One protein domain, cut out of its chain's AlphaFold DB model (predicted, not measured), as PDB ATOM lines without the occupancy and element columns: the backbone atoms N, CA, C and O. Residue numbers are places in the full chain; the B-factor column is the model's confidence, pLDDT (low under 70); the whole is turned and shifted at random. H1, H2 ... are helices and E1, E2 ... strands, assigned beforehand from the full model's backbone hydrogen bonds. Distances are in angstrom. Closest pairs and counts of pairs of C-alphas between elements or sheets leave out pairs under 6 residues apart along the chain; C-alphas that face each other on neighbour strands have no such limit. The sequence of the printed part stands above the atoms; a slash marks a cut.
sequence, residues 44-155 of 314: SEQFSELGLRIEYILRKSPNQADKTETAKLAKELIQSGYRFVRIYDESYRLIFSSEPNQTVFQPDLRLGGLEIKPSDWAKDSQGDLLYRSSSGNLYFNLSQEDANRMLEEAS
ATOM      1  N   SER A  44     176.433 177.587  40.654       70.69
ATOM      2  CA  SER A  44     176.817 178.994  40.836       70.69
ATOM      3  C   SER A  44     177.664 179.248  42.089       70.69
ATOM      4  O   SER A  44     178.449 180.192  42.118       70.69
ATOM      5  N   GLU A  45     177.507 178.429  43.127       75.94
ATOM      6  CA  GLU A  45     178.166 178.604  44.421       75.94
ATOM      7  C   GLU A  45     179.490 177.836  44.488       75.94
ATOM      8  O   GLU A  45     179.535 176.619  44.315       75.94
ATOM      9  N   GLN A  46     180.575 178.546  44.811       76.69
ATOM     10  CA  GLN A  46     181.940 178.010  44.797       76.69
ATOM     11  C   GLN A  46     182.145 176.803  45.734       76.69
ATOM     12  O   GLN A  46     182.858 175.870  45.375       76.69
ATOM     13  N   PHE A  47     181.513 176.798  46.914       78.62
ATOM     14  CA  PHE A  47     181.737 175.793  47.970       78.62
ATOM     15  C   PHE A  47     180.590 174.785  48.136       78.62
ATOM     16  O   PHE A  47     180.608 173.959  49.050       78.62
ATOM     17  N   SER A  48     179.592 174.812  47.250       76.50
ATOM     18  CA  SER A  48     178.406 173.948  47.339       76.50
ATOM     19  C   SER A  48     178.756 172.453  47.402       76.50
ATOM     20  O   SER A  48     178.173 171.698  48.178       76.50
ATOM     21  N   GLU A  49     179.767 172.038  46.640       73.56
ATOM     22  CA  GLU A  49     180.258 170.663  46.575       73.56
ATOM     23  C   GLU A  49     180.833 170.189  47.914       73.56
ATOM     24  O   GLU A  49     180.559 169.068  48.346       73.56
ATOM     25  N   LEU A  50     181.605 171.043  48.589       79.06
ATOM     26  CA  LEU A  50     182.146 170.731  49.911       79.06
ATOM     27  C   LEU A  50     181.004 170.528  50.910       79.06
ATOM     28  O   LEU A  50     181.046 169.588  51.699       79.06
ATOM     29  N   GLY A  51     179.943 171.337  50.803       80.69
ATOM     30  CA  GLY A  51     178.757 171.225  51.651       80.69
ATOM     31  C   GLY A  51     178.069 169.880  51.439       80.69
ATOM     32  O   GLY A  51     177.845 169.134  52.385       80.69
ATOM     33  N   LEU A  52     177.843 169.497  50.178       76.69
ATOM     34  CA  LEU A  52     177.259 168.198  49.830       76.69
ATOM     35  C   LEU A  52     178.113 167.009  50.297       76.69
ATOM     36  O   LEU A  52     177.560 165.996  50.730       76.69
ATOM     37  N   ARG A  53     179.447 167.119  50.243       78.12
ATOM     38  CA  ARG A  53     180.365 166.096  50.773       78.12
ATOM     39  C   ARG A  53     180.235 165.957  52.290       78.12
ATOM     40  O   ARG A  53     180.159 164.833  52.783       78.12
ATOM     41  N   ILE A  54     180.173 167.075  53.015       80.56
ATOM     42  CA  ILE A  54     179.947 167.084  54.469       80.56
ATOM     43  C   ILE A  54     178.599 166.426  54.787       80.56
ATOM     44  O   ILE A  54     178.539 165.531  55.626       80.56
ATOM     45  N   GLU A  55     177.539 166.775  54.056       81.50
ATOM     46  CA  GLU A  55     176.209 166.179  54.233       81.50
ATOM     47  C   GLU A  55     176.165 164.682  53.916       81.50
ATOM     48  O   GLU A  55     175.442 163.913  54.552       81.50
ATOM     49  N   TYR A  56     176.937 164.231  52.930       76.81
ATOM     50  CA  TYR A  56     177.055 162.811  52.629       76.81
ATOM     51  C   TYR A  56     177.747 162.038  53.761       76.81
ATOM     52  O   TYR A  56     177.303 160.945  54.116       76.81
ATOM     53  N   ILE A  57     178.796 162.608  54.356       76.94
ATOM     54  CA  ILE A  57     179.476 162.034  55.525       76.94
ATOM     55  C   ILE A  57     178.532 162.025  56.736       76.94
ATOM     56  O   ILE A  57     178.403 161.006  57.414       76.94
ATOM     57  N   LEU A  58     177.777 163.107  56.951       78.75
ATOM     58  CA  LEU A  58     176.760 163.191  58.001       78.75
ATOM     59  C   LEU A  58     175.703 162.089  57.886       78.75
ATOM     60  O   LEU A  58     175.320 161.516  58.902       78.75
ATOM     61  N   ARG A  59     175.270 161.722  56.672       74.00
ATOM     62  CA  ARG A  59     174.311 160.615  56.470       74.00
ATOM     63  C   ARG A  59     174.828 159.259  56.930       74.00
ATOM     64  O   ARG A  59     174.027 158.412  57.314       74.00
ATOM     65  N   LYS A  60     176.141 159.032  56.866       72.62
ATOM     66  CA  LYS A  60     176.744 157.779  57.342       72.62
ATOM     67  C   LYS A  60     176.769 157.687  58.869       72.62
ATOM     68  O   LYS A  60     176.909 156.585  59.391       72.62
ATOM     69  N   SER A  61     176.603 158.815  59.565       70.31
ATOM     70  CA  SER A  61     176.680 158.934  61.024       70.31
ATOM     71  C   SER A  61     175.330 159.393  61.606       70.31
ATOM     72  O   SER A  61     175.099 160.595  61.759       70.31
ATOM     73  N   PRO A  62     174.403 158.463  61.902       60.41
ATOM     74  CA  PRO A  62     173.021 158.799  62.243       60.41
ATOM     75  C   PRO A  62     172.841 159.480  63.612       60.41
ATOM     76  O   PRO A  62     171.819 160.137  63.803       60.41
ATOM     77  N   ASN A  63     173.785 159.371  64.556       64.88
ATOM     78  CA  ASN A  63     173.622 159.857  65.929       64.88
ATOM     79  C   ASN A  63     174.594 161.007  66.252       64.88
ATOM     80  O   ASN A  63     175.587 160.886  66.966       64.88
ATOM     81  N   GLN A  64     174.251 162.193  65.755       63.88
ATOM     82  CA  GLN A  64     175.075 163.405  65.853       63.88
ATOM     83  C   GLN A  64     175.209 163.981  67.279       63.88
ATOM     84  O   GLN A  64     176.034 164.864  67.501       63.88
ATOM     85  N   ALA A  65     174.413 163.494  68.239       59.75
ATOM     86  CA  ALA A  65     174.387 163.983  69.620       59.75
ATOM     87  C   ALA A  65     175.446 163.339  70.537       59.75
ATOM     88  O   ALA A  65     175.740 163.884  71.602       59.75
ATOM     89  N   ASP A  66     176.022 162.191  70.156       69.62
ATOM     90  CA  ASP A  66     177.044 161.519  70.961       69.62
ATOM     91  C   ASP A  66     178.457 161.972  70.560       69.62
ATOM     92  O   ASP A  66     178.851 161.900  69.394       69.62
ATOM     93  N   LYS A  67     179.266 162.376  71.548       68.19
ATOM     94  CA  LYS A  67     180.660 162.811  71.351       68.19
ATOM     95  C   LYS A  67     181.511 161.734  70.678       68.19
ATOM     96  O   LYS A  67     182.450 162.059  69.949       68.19
ATOM     97  N   THR A  68     181.203 160.455  70.918       72.50
ATOM     98  CA  THR A  68     181.936 159.343  70.297       72.50
ATOM     99  C   THR A  68     181.655 159.229  68.797       72.50
ATOM    100  O   THR A  68     182.561 158.915  68.023       72.50
ATOM    101  N   GLU A  69     180.434 159.553  68.361       77.56
ATOM    102  CA  GLU A  69     180.063 159.597  66.948       77.56
ATOM    103  C   GLU A  69     180.591 160.855  66.261       77.56
ATOM    104  O   GLU A  69     181.114 160.758  65.151       77.56
ATOM    105  N   THR A  70     180.591 162.012  66.931       73.38
ATOM    106  CA  THR A  70     181.199 163.231  66.371       73.38
ATOM    107  C   THR A  70     182.699 163.056  66.119       73.38
ATOM    108  O   THR A  70     183.219 163.535  65.113       73.38
ATOM    109  N   ALA A  71     183.404 162.320  66.985       75.56
ATOM    110  CA  ALA A  71     184.815 161.995  66.781       75.56
ATOM    111  C   ALA A  71     185.043 161.073  65.567       75.56
ATOM    112  O   ALA A  71     186.022 161.247  64.838       75.56
ATOM    113  N   LYS A  72     184.139 160.112  65.314       81.75
ATOM    114  CA  LYS A  72     184.178 159.279  64.097       81.75
ATOM    115  C   LYS A  72     183.931 160.122  62.850       81.75
ATOM    116  O   LYS A  72     184.703 160.027  61.902       81.75
ATOM    117  N   LEU A  73     182.924 160.991  62.891       84.06
ATOM    118  CA  LEU A  73     182.599 161.901  61.799       84.06
ATOM    119  C   LEU A  73     183.768 162.832  61.465       84.06
ATOM    120  O   LEU A  73     184.139 162.991  60.305       84.06
ATOM    121  N   ALA A  74     184.399 163.406  62.485       81.81
ATOM    122  CA  ALA A  74     185.564 164.249  62.287       81.81
ATOM    123  C   ALA A  74     186.752 163.479  61.698       81.81
ATOM    124  O   ALA A  74     187.453 163.990  60.826       81.81
ATOM    125  N   LYS A  75     186.955 162.226  62.120       83.25
ATOM    126  CA  LYS A  75     187.968 161.348  61.527       83.25
ATOM    127  C   LYS A  75     187.678 161.065  60.051       83.25
ATOM    128  O   LYS A  75     188.613 161.084  59.256       83.25
ATOM    129  N   GLU A  76     186.418 160.847  59.675       83.44
ATOM    130  CA  GLU A  76     186.018 160.675  58.272       83.44
ATOM    131  C   GLU A  76     186.237 161.949  57.446       83.44
ATOM    132  O   GLU A  76     186.721 161.863  56.316       83.44
ATOM    133  N   LEU A  77     185.963 163.134  58.003       83.25
ATOM    134  CA  LEU A  77     186.278 164.411  57.352       83.25
ATOM    135  C   LEU A  77     187.791 164.558  57.130       83.25
ATOM    136  O   LEU A  77     188.228 164.844  56.016       83.25
ATOM    137  N   ILE A  78     188.606 164.268  58.144       83.75
ATOM    138  CA  ILE A  78     190.067 164.343  58.019       83.75
ATOM    139  C   ILE A  78     190.588 163.349  56.972       83.75
ATOM    140  O   ILE A  78     191.406 163.704  56.124       83.75
ATOM    141  N   GLN A  79     190.068 162.119  56.965       82.75
ATOM    142  CA  GLN A  79     190.389 161.115  55.943       82.75
ATOM    143  C   GLN A  79     189.947 161.531  54.535       82.75
ATOM    144  O   GLN A  79     190.577 161.137  53.557       82.75
ATOM    145  N   SER A  80     188.894 162.341  54.432       74.31
ATOM    146  CA  SER A  80     188.390 162.883  53.167       74.31
ATOM    147  C   SER A  80     189.203 164.080  52.649       74.31
ATOM    148  O   SER A  80     188.891 164.590  51.575       74.31
ATOM    149  N   GLY A  81     190.239 164.517  53.380       76.38
ATOM    150  CA  GLY A  81     191.206 165.526  52.932       76.38
ATOM    151  C   GLY A  81     191.131 166.884  53.638       76.38
ATOM    152  O   GLY A  81     191.957 167.753  53.344       76.38
ATOM    153  N   TYR A  82     190.197 167.073  54.578       80.88
ATOM    154  CA  TYR A  82     190.112 168.298  55.382       80.88
ATOM    155  C   TYR A  82     191.194 168.285  56.476       80.88
ATOM    156  O   TYR A  82     191.174 167.418  57.349       80.88
ATOM    157  N   ARG A  83     192.162 169.215  56.460       80.50
ATOM    158  CA  ARG A  83     193.240 169.238  57.475       80.50
ATOM    159  C   ARG A  83     192.794 169.979  58.726       80.50
ATOM    160  O   ARG A  83     193.067 169.533  59.840       80.50
ATOM    161  N   PHE A  84     192.077 171.079  58.526       82.38
ATOM    162  CA  PHE A  84     191.470 171.856  59.592       82.38
ATOM    163  C   PHE A  84     189.956 171.639  59.639       82.38
ATOM    164  O   PHE A  84     189.253 171.940  58.675       82.38
ATOM    165  N   VAL A  85     189.457 171.125  60.767       86.19
ATOM    166  CA  VAL A  85     188.022 170.927  61.007       86.19
ATOM    167  C   VAL A  85     187.682 171.297  62.445       86.19
ATOM    168  O   VAL A  85     188.237 170.736  63.397       86.19
ATOM    169  N   ARG A  86     186.705 172.191  62.615       87.44
ATOM    170  CA  ARG A  86     186.017 172.405  63.895       87.44
ATOM    171  C   ARG A  86     184.526 172.176  63.725       87.44
ATOM    172  O   ARG A  86     183.949 172.607  62.733       87.44
ATOM    173  N   ILE A  87     183.914 171.508  64.694       87.62
ATOM    174  CA  ILE A  87     182.484 171.193  64.682       87.62
ATOM    175  C   ILE A  87     181.851 171.814  65.918       87.62
ATOM    176  O   ILE A  87     182.309 171.562  67.036       87.62
ATOM    177  N   TYR A  88     180.795 172.592  65.711       85.75
ATOM    178  CA  TYR A  88     180.003 173.210  66.767       85.75
ATOM    179  C   TYR A  88     178.569 172.683  66.747       85.75
ATOM    180  O   TYR A  88     178.048 172.344  65.683       85.75
ATOM    181  N   ASP A  89     177.939 172.629  67.919       84.25
ATOM    182  CA  ASP A  89     176.509 172.334  68.053       84.25
ATOM    183  C   ASP A  89     175.633 173.564  67.751       84.25
ATOM    184  O   ASP A  89     176.117 174.680  67.545       84.25
ATOM    185  N   GLU A  90     174.315 173.365  67.770       80.94
ATOM    186  CA  GLU A  90     173.301 174.420  67.638       80.94
ATOM    187  C   GLU A  90     173.418 175.532  68.697       80.94
ATOM    188  O   GLU A  90     172.974 176.656  68.475       80.94
ATOM    189  N   SER A  91     174.041 175.229  69.840       80.75
ATOM    190  CA  SER A  91     174.320 176.161  70.936       80.75
ATOM    191  C   SER A  91     175.690 176.845  70.805       80.75
ATOM    192  O   SER A  91     176.147 177.498  71.751       80.75
ATOM    193  N   TYR A  92     176.353 176.702  69.651       79.88
ATOM    194  CA  TYR A  92     177.677 177.242  69.336       79.88
ATOM    195  C   TYR A  92     178.800 176.729  70.249       79.88
ATOM    196  O   TYR A  92     179.824 177.393  70.441       79.88
ATOM    197  N   ARG A  93     178.625 175.551  70.850       80.38
ATOM    198  CA  ARG A  93     179.644 174.890  71.666       80.38
ATOM    199  C   ARG A  93     180.505 174.015  70.778       80.38
ATOM    200  O   ARG A  93     179.996 173.244  69.970       80.38
ATOM    201  N   LEU A  94     181.816 174.113  70.961       83.06
ATOM    202  CA  LEU A  94     182.776 173.272  70.258       83.06
ATOM    203  C   LEU A  94     182.607 171.812  70.705       83.06
ATOM    204  O   LEU A  94     182.820 171.489  71.874       83.06
ATOM    205  N   ILE A  95     182.240 170.940  69.767       83.31
ATOM    206  CA  ILE A  95     182.130 169.491  69.980       83.31
ATOM    207  C   ILE A  95     183.449 168.803  69.610       83.31
ATOM    208  O   ILE A  95     183.879 167.875  70.294       83.31
ATOM    209  N   PHE A  96     184.100 169.268  68.540       83.81
ATOM    210  CA  PHE A  96     185.345 168.696  68.033       83.81
ATOM    211  C   PHE A  96     186.258 169.768  67.431       83.81
ATOM    212  O   PHE A  96     185.784 170.676  66.752       83.81
ATOM    213  N   SER A  97     187.571 169.606  67.606       84.69
ATOM    214  CA  SER A  97     188.592 170.327  66.844       84.69
ATOM    215  C   SER A  97     189.734 169.392  66.459       84.69
ATOM    216  O   SER A  97     190.181 168.586  67.275       84.69
ATOM    217  N   SER A  98     190.221 169.524  65.223       82.19
ATOM    218  CA  SER A  98     191.433 168.847  64.754       82.19
ATOM    219  C   SER A  98     192.709 169.362  65.436       82.19
ATOM    220  O   SER A  98     193.724 168.671  65.423       82.19
ATOM    221  N   GLU A  99     192.661 170.543  66.060       79.12
ATOM    222  CA  GLU A  99     193.792 171.163  66.748       79.12
ATOM    223  C   GLU A  99     193.579 171.154  68.272       79.12
ATOM    224  O   GLU A  99     192.838 171.983  68.804       79.12
ATOM    225  N   PRO A 100     194.243 170.252  69.015       61.41
ATOM    226  CA  PRO A 100     193.982 170.055  70.443       61.41
ATOM    227  C   PRO A 100     194.413 171.238  71.329       61.41
ATOM    228  O   PRO A 100     193.936 171.359  72.454       61.41
ATOM    229  N   ASN A 101     195.290 172.120  70.831       58.88
ATOM    230  CA  ASN A 101     195.875 173.222  71.606       58.88
ATOM    231  C   ASN A 101     195.153 174.568  71.433       58.88
ATOM    232  O   ASN A 101     195.562 175.557  72.036       58.88
ATOM    233  N   GLN A 102     194.093 174.630  70.625       56.72
ATOM    234  CA  GLN A 102     193.334 175.854  70.387       56.72
ATOM    235  C   GLN A 102     191.908 175.701  70.920       56.72
ATOM    236  O   GLN A 102     190.996 175.266  70.221       56.72
ATOM    237  N   THR A 103     191.682 176.116  72.170       53.59
ATOM    238  CA  THR A 103     190.330 176.424  72.661       53.59
ATOM    239  C   THR A 103     189.868 177.733  72.033       53.59
ATOM    240  O   THR A 103     189.843 178.777  72.683       53.59
ATOM    241  N   VAL A 104     189.559 177.702  70.740       61.00
ATOM    242  CA  VAL A 104     189.061 178.880  70.038       61.00
ATOM    243  C   VAL A 104     187.551 178.786  70.015       61.00
ATOM    244  O   VAL A 104     186.925 178.093  69.218       61.00
ATOM    245  N   PHE A 105     186.976 179.474  70.988       64.44
ATOM    246  CA  PHE A 105     185.637 180.006  70.874       64.44
ATOM    247  C   PHE A 105     185.530 180.801  69.569       64.44
ATOM    248  O   PHE A 105     186.345 181.693  69.357       64.44
ATOM    249  N   GLN A 106     184.547 180.494  68.719       69.88
ATOM    250  CA  GLN A 106     184.332 181.246  67.486       69.88
ATOM    251  C   GLN A 106     183.439 182.464  67.764       69.88
ATOM    252  O   GLN A 106     182.226 182.296  67.939       69.88
ATOM    253  N   PRO A 107     183.995 183.689  67.826       66.19
ATOM    254  CA  PRO A 107     183.235 184.872  68.216       66.19
ATOM    255  C   PRO A 107     182.145 185.211  67.196       66.19
ATOM    256  O   PRO A 107     181.062 185.630  67.594       66.19
ATOM    257  N   ASP A 108     182.370 184.949  65.909       68.44
ATOM    258  CA  ASP A 108     181.419 185.306  64.850       68.44
ATOM    259  C   ASP A 108     180.115 184.500  64.916       68.44
ATOM    260  O   ASP A 108     179.044 185.040  64.644       68.44
ATOM    261  N   LEU A 109     180.179 183.241  65.369       68.44
ATOM    262  CA  LEU A 109     179.001 182.381  65.532       68.44
ATOM    263  C   LEU A 109     178.092 182.836  66.684       68.44
ATOM    264  O   LEU A 109     176.875 182.720  66.592       68.44
ATOM    265  N   ARG A 110     178.665 183.348  67.783       62.38
ATOM    266  CA  ARG A 110     177.908 183.615  69.022       62.38
ATOM    267  C   ARG A 110     177.740 185.097  69.357       62.38
ATOM    268  O   ARG A 110     176.754 185.457  69.991       62.38
ATOM    269  N   LEU A 111     178.698 185.939  68.984       54.94
ATOM    270  CA  LEU A 111     178.725 187.376  69.288       54.94
ATOM    271  C   LEU A 111     178.498 188.242  68.040       54.94
ATOM    272  O   LEU A 111     178.037 189.370  68.178       54.94
ATOM    273  N   GLY A 112     178.791 187.720  66.842       58.50
ATOM    274  CA  GLY A 112     178.709 188.453  65.572       58.50
ATOM    275  C   GLY A 112     177.352 188.420  64.860       58.50
ATOM    276  O   GLY A 112     177.170 189.144  63.888       58.50
ATOM    277  N   GLY A 113     176.394 187.601  65.316       60.72
ATOM    278  CA  GLY A 113     175.068 187.503  64.688       60.72
ATOM    279  C   GLY A 113     175.084 186.911  63.273       60.72
ATOM    280  O   GLY A 113     174.201 187.221  62.477       60.72
ATOM    281  N   LEU A 114     176.088 186.088  62.944       69.69
ATOM    282  CA  LEU A 114     176.230 185.464  61.630       69.69
ATOM    283  C   LEU A 114     175.114 184.423  61.416       69.69
ATOM    284  O   LEU A 114     175.230 183.261  61.804       69.69
ATOM    285  N   GLU A 115     173.999 184.851  60.827       72.81
ATOM    286  CA  GLU A 115     172.860 183.978  60.545       72.81
ATOM    287  C   GLU A 115     173.097 183.198  59.246       72.81
ATOM    288  O   GLU A 115     172.786 183.649  58.143       72.81
ATOM    289  N   ILE A 116     173.671 182.003  59.385       81.19
ATOM    290  CA  ILE A 116     173.859 181.074  58.267       81.19
ATOM    291  C   ILE A 116     172.572 180.269  58.079       81.19
ATOM    292  O   ILE A 116     172.059 179.656  59.025       81.19
ATOM    293  N   LYS A 117     172.036 180.244  56.858       83.06
ATOM    294  CA  LYS A 117     170.879 179.402  56.531       83.06
ATOM    295  C   LYS A 117     171.288 177.923  56.494       83.06
ATOM    296  O   LYS A 117     172.445 177.613  56.227       83.06
ATOM    297  N   PRO A 118     170.368 176.981  56.765       83.38
ATOM    298  CA  PRO A 118     170.664 175.562  56.593       83.38
ATOM    299  C   PRO A 118     171.140 175.255  55.167       83.38
ATOM    300  O   PRO A 118     170.537 175.722  54.201       83.38
ATOM    301  N   SER A 119     172.168 174.414  55.042       81.00
ATOM    302  CA  SER A 119     172.859 174.099  53.780       81.00
ATOM    303  C   SER A 119     173.599 175.268  53.117       81.00
ATOM    304  O   SER A 119     173.862 175.188  51.919       81.00
ATOM    305  N   ASP A 120     173.930 176.322  53.859       83.75
ATOM    306  CA  ASP A 120     174.578 177.526  53.329       83.75
ATOM    307  C   ASP A 120     175.966 177.751  53.949       83.75
ATOM    308  O   ASP A 120     176.308 177.180  54.994       83.75
ATOM    309  N   TRP A 121     176.758 178.591  53.286       86.56
ATOM    310  CA  TRP A 121     178.110 178.961  53.682       86.56
ATOM    311  C   TRP A 121     178.191 180.428  54.087       86.56
ATOM    312  O   TRP A 121     177.581 181.302  53.477       86.56
ATOM    313  N   ALA A 122     179.029 180.719  55.072       87.06
ATOM    314  CA  ALA A 122     179.445 182.073  55.392       87.06
ATOM    315  C   ALA A 122     180.951 182.112  55.641       87.06
ATOM    316  O   ALA A 122     181.560 181.113  56.013       87.06
ATOM    317  N   LYS A 123     181.553 183.278  55.425       85.19
ATOM    318  CA  LYS A 123     182.958 183.517  55.742       85.19
ATOM    319  C   LYS A 123     183.037 184.214  57.094       85.19
ATOM    320  O   LYS A 123     182.285 185.159  57.334       85.19
ATOM    321  N   ASP A 124     183.897 183.721  57.971       81.12
ATOM    322  CA  ASP A 124     184.130 184.333  59.275       81.12
ATOM    323  C   ASP A 124     185.061 185.563  59.169       81.12
ATOM    324  O   ASP A 124     185.541 185.925  58.088       81.12
ATOM    325  N   SER A 125     185.305 186.237  60.294       77.88
ATOM    326  CA  SER A 125     186.174 187.419  60.372       77.88
ATOM    327  C   SER A 125     187.662 187.116  60.148       77.88
ATOM    328  O   SER A 125     188.421 188.022  59.801       77.88
ATOM    329  N   GLN A 126     188.080 185.862  60.327       76.38
ATOM    330  CA  GLN A 126     189.450 185.381  60.104       76.38
ATOM    331  C   GLN A 126     189.670 184.931  58.656       76.38
ATOM    332  O   GLN A 126     190.801 184.809  58.191       76.38
ATOM    333  N   GLY A 127     188.578 184.778  57.918       77.12
ATOM    334  CA  GLY A 127     188.538 184.380  56.535       77.12
ATOM    335  C   GLY A 127     188.321 182.886  56.303       77.12
ATOM    336  O   GLY A 127     188.361 182.468  55.146       77.12
ATOM    337  N   ASP A 128     188.043 182.111  57.346       83.62
ATOM    338  CA  ASP A 128     187.676 180.705  57.240       83.62
ATOM    339  C   ASP A 128     186.185 180.540  56.905       83.62
ATOM    340  O   ASP A 128     185.370 181.466  56.990       83.62
ATOM    341  N   LEU A 129     185.831 179.345  56.439       87.62
ATOM    342  CA  LEU A 129     184.507 179.019  55.934       87.62
ATOM    343  C   LEU A 129     183.688 178.290  56.993       87.62
ATOM    344  O   LEU A 129     184.063 177.226  57.481       87.62
ATOM    345  N   LEU A 130     182.508 178.833  57.267       88.81
ATOM    346  CA  LEU A 130     181.495 178.249  58.126       88.81
ATOM    347  C   LEU A 130     180.364 177.666  57.283       88.81
ATOM    348  O   LEU A 130     179.713 178.382  56.528       88.81
ATOM    349  N   TYR A 131     180.102 176.376  57.453       88.81
ATOM    350  CA  TYR A 131     178.963 175.682  56.861       88.81
ATOM    351  C   TYR A 131     177.946 175.314  57.930       88.81
ATOM    352  O   TYR A 131     178.323 174.777  58.975       88.81
ATOM    353  N   ARG A 132     176.657 175.540  57.663       88.12
ATOM    354  CA  ARG A 132     175.571 175.049  58.520       88.12
ATOM    355  C   ARG A 132     174.911 173.829  57.894       88.12
ATOM    356  O   ARG A 132     174.469 173.890  56.746       88.12
ATOM    357  N   SER A 133     174.777 172.756  58.674       85.81
ATOM    358  CA  SER A 133     174.154 171.522  58.194       85.81
ATOM    359  C   SER A 133     172.720 171.744  57.704       85.81
ATOM    360  O   SER A 133     172.028 172.668  58.143       85.81
ATOM    361  N   SER A 134     172.224 170.871  56.831       81.19
ATOM    362  CA  SER A 134     170.856 170.944  56.308       81.19
ATOM    363  C   SER A 134     169.804 170.760  57.400       81.19
ATOM    364  O   SER A 134     168.716 171.319  57.304       81.19
ATOM    365  N   SER A 135     170.129 169.992  58.446       79.44
ATOM    366  CA  SER A 135     169.307 169.865  59.654       79.44
ATOM    367  C   SER A 135     169.295 171.139  60.500       79.44
ATOM    368  O   SER A 135     168.382 171.332  61.294       79.44
ATOM    369  N   GLY A 136     170.294 172.010  60.332       80.81
ATOM    370  CA  GLY A 136     170.479 173.226  61.114       80.81
ATOM    371  C   GLY A 136     171.158 173.018  62.470       80.81
ATOM    372  O   GLY A 136     171.343 174.011  63.175       80.81
ATOM    373  N   ASN A 137     171.538 171.778  62.801       82.94
ATOM    374  CA  ASN A 137     171.994 171.361  64.132       82.94
ATOM    375  C   ASN A 137     173.507 171.486  64.346       82.94
ATOM    376  O   ASN A 137     173.960 171.497  65.488       82.94
ATOM    377  N   LEU A 138     174.292 171.509  63.264       86.12
ATOM    378  CA  LEU A 138     175.751 171.519  63.329       86.12
ATOM    379  C   LEU A 138     176.332 172.636  62.470       86.12
ATOM    380  O   LEU A 138     175.835 172.923  61.377       86.12
ATOM    381  N   TYR A 139     177.433 173.201  62.954       88.06
ATOM    382  CA  TYR A 139     178.260 174.141  62.209       88.06
ATOM    383  C   TYR A 139     179.660 173.569  62.020       88.06
ATOM    384  O   TYR A 139     180.271 173.076  62.967       88.06
ATOM    385  N   PHE A 140     180.182 173.677  60.805       88.31
ATOM    386  CA  PHE A 140     181.514 173.218  60.435       88.31
ATOM    387  C   PHE A 140     182.367 174.424  60.085       88.31
ATOM    388  O   PHE A 140     182.009 175.158  59.170       88.31
ATOM    389  N   ASN A 141     183.475 174.622  60.796       88.06
ATOM    390  CA  ASN A 141     184.496 175.588  60.409       88.06
ATOM    391  C   ASN A 141     185.646 174.867  59.702       88.06
ATOM    392  O   ASN A 141     186.181 173.882  60.228       88.06
ATOM    393  N   LEU A 142     185.995 175.359  58.519       87.75
ATOM    394  CA  LEU A 142     186.976 174.801  57.602       87.75
ATOM    395  C   LEU A 142     187.852 175.924  57.057       87.75
ATOM    396  O   LEU A 142     187.356 176.999  56.736       87.75
ATOM    397  N   SER A 143     189.143 175.654  56.875       85.81
ATOM    398  CA  SER A 143     190.038 176.661  56.310       85.81
ATOM    399  C   SER A 143     189.697 176.933  54.845       85.81
ATOM    400  O   SER A 143     189.508 175.998  54.057       85.81
ATOM    401  N   GLN A 144     189.661 178.211  54.454       85.56
ATOM    402  CA  GLN A 144     189.426 178.581  53.056       85.56
ATOM    403  C   GLN A 144     190.525 178.034  52.125       85.56
ATOM    404  O   GLN A 144     190.240 177.658  50.987       85.56
ATOM    405  N   GLU A 145     191.769 177.951  52.598       84.44
ATOM    406  CA  GLU A 145     192.888 177.398  51.826       84.44
ATOM    407  C   GLU A 145     192.686 175.907  51.534       84.44
ATOM    408  O   GLU A 145     192.845 175.463  50.396       84.44
ATOM    409  N   ASP A 146     192.267 175.141  52.546       80.69
ATOM    410  CA  ASP A 146     191.927 173.725  52.390       80.69
ATOM    411  C   ASP A 146     190.742 173.540  51.433       80.69
ATOM    412  O   ASP A 146     190.788 172.675  50.556       80.69
ATOM    413  N   ALA A 147     189.706 174.373  51.559       81.81
ATOM    414  CA  ALA A 147     188.537 174.340  50.686       81.81
ATOM    415  C   ALA A 147     188.903 174.608  49.218       81.81
ATOM    416  O   ALA A 147     188.484 173.863  48.331       81.81
ATOM    417  N   ASN A 148     189.726 175.626  48.957       84.19
ATOM    418  CA  ASN A 148     190.195 175.947  47.610       84.19
ATOM    419  C   ASN A 148     191.051 174.816  47.026       84.19
ATOM    420  O   ASN A 148     190.793 174.389  45.902       84.19
ATOM    421  N   ARG A 149     191.996 174.260  47.802       84.12
ATOM    422  CA  ARG A 149     192.805 173.109  47.369       84.12
ATOM    423  C   ARG A 149     191.921 171.927  46.971       84.12
ATOM    424  O   ARG A 149     192.122 171.332  45.917       84.12
ATOM    425  N   MET A 150     190.927 171.591  47.792       77.94
ATOM    426  CA  MET A 150     190.025 170.469  47.514       77.94
ATOM    427  C   MET A 150     189.165 170.696  46.265       77.94
ATOM    428  O   MET A 150     188.859 169.736  45.557       77.94
ATOM    429  N   LEU A 151     188.784 171.943  45.974       75.19
ATOM    430  CA  LEU A 151     188.082 172.295  44.738       75.19
ATOM    431  C   LEU A 151     188.991 172.183  43.504       75.19
ATOM    432  O   LEU A 151     188.536 171.716  42.460       75.19
ATOM    433  N   GLU A 152     190.263 172.565  43.621       75.31
ATOM    434  CA  GLU A 152     191.261 172.432  42.550       75.31
ATOM    435  C   GLU A 152     191.600 170.962  42.263       75.31
ATOM    436  O   GLU A 152     191.630 170.543  41.102       75.31
ATOM    437  N   GLU A 153     191.773 170.146  43.306       68.50
ATOM    438  CA  GLU A 153     191.992 168.695  43.203       68.50
ATOM    439  C   GLU A 153     190.774 167.960  42.612       68.50
ATOM    440  O   GLU A 153     190.922 166.929  41.956       68.50
ATOM    441  N   ALA A 154     189.566 168.503  42.783       62.44
ATOM    442  CA  ALA A 154     188.326 167.959  42.226       62.44
ATOM    443  C   ALA A 154     188.087 168.310  40.739       62.44
ATOM    444  O   ALA A 154     186.994 168.065  40.215       62.44
ATOM    445  N   SER A 155     189.070 168.880  40.033       51.94
ATOM    446  CA  SER A 155     188.939 169.288  38.628       51.94
ATOM    447  C   SER A 155     188.763 168.082  37.674       51.94
ATOM    448  O   SER A 155     189.710 167.445  37.218       51.94
TER     449      SER A 155
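AT A GLANCE: This is residues 44 to 155 of the 314 residues of an uncharacterized protein of Leptospira perolatii (UniProt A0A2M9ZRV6). A twisted, antiparallel sheet of five strands is covered on one face by two helices, H2 over E2 and E1, H1 over E5 and E4. The stretch between the edge strands E2 and E3 holds the short H3, and H4 follows E5. The 112 printed residues have four named helices and five named strands, ordered H1 H2 E1 E2 H3 E3 E4 E5 H4; the sheet's order is E2 E1 E5 E4 E3, the class mixed. The whole is compact, radius of gyration of the C-alphas 13.0 A, and spans 35 by 30 by 29 A.

HOW THE PARTS SIT: E5, residues 138 to 142, has antiparallel neighbours E1, residues 85 to 89, with N 88 and O 139 2.8 A apart, and E4, residues 129 to 132, with N 131 and O 140 2.8 A apart. E2, residues 94 to 97, and E1 form a hairpin, N 87 to O 96 2.9 A. E3, residues 121 to 123, E4 and E5 form a meander, each strand the antiparallel neighbour of the one before; N 122 and O 130 are 2.8 A apart. H1, residues 48 to 60, and H2, residues 67 to 79, are on the same face, at heights over the sheet of 10.7 A and 9.0 A. They touch, closest C-alphas Ile 57 and Leu 73 at 7.0 A, at a steep tilt of 46 degrees, opposite ways; H1 does so with residues 54 to 58 alone. H3, residues 107 to 110, and H4, residues 144 to 153, only graze the sheet. Every O i to N i+4 pair is within hydrogen-bond range in H2 and H4, 8 of 9 in H1; H3 is too short for one.

IN THESE COORDINATES: H1 spans 19.1 A from C-alpha 48 at (178.406, 173.948, 47.339), H2 18.3 A, and H4 14.2 A to C-alpha 153 at (191.992, 168.695, 43.203).

THE WHOLE: The farthest C-alphas, Leu 111 and Ser 155, are 37.0 A apart. The printed part has no cut and no long link. The pLDDT is under 70 in residues 62 to 67, 100 to 114 and 153 to 155.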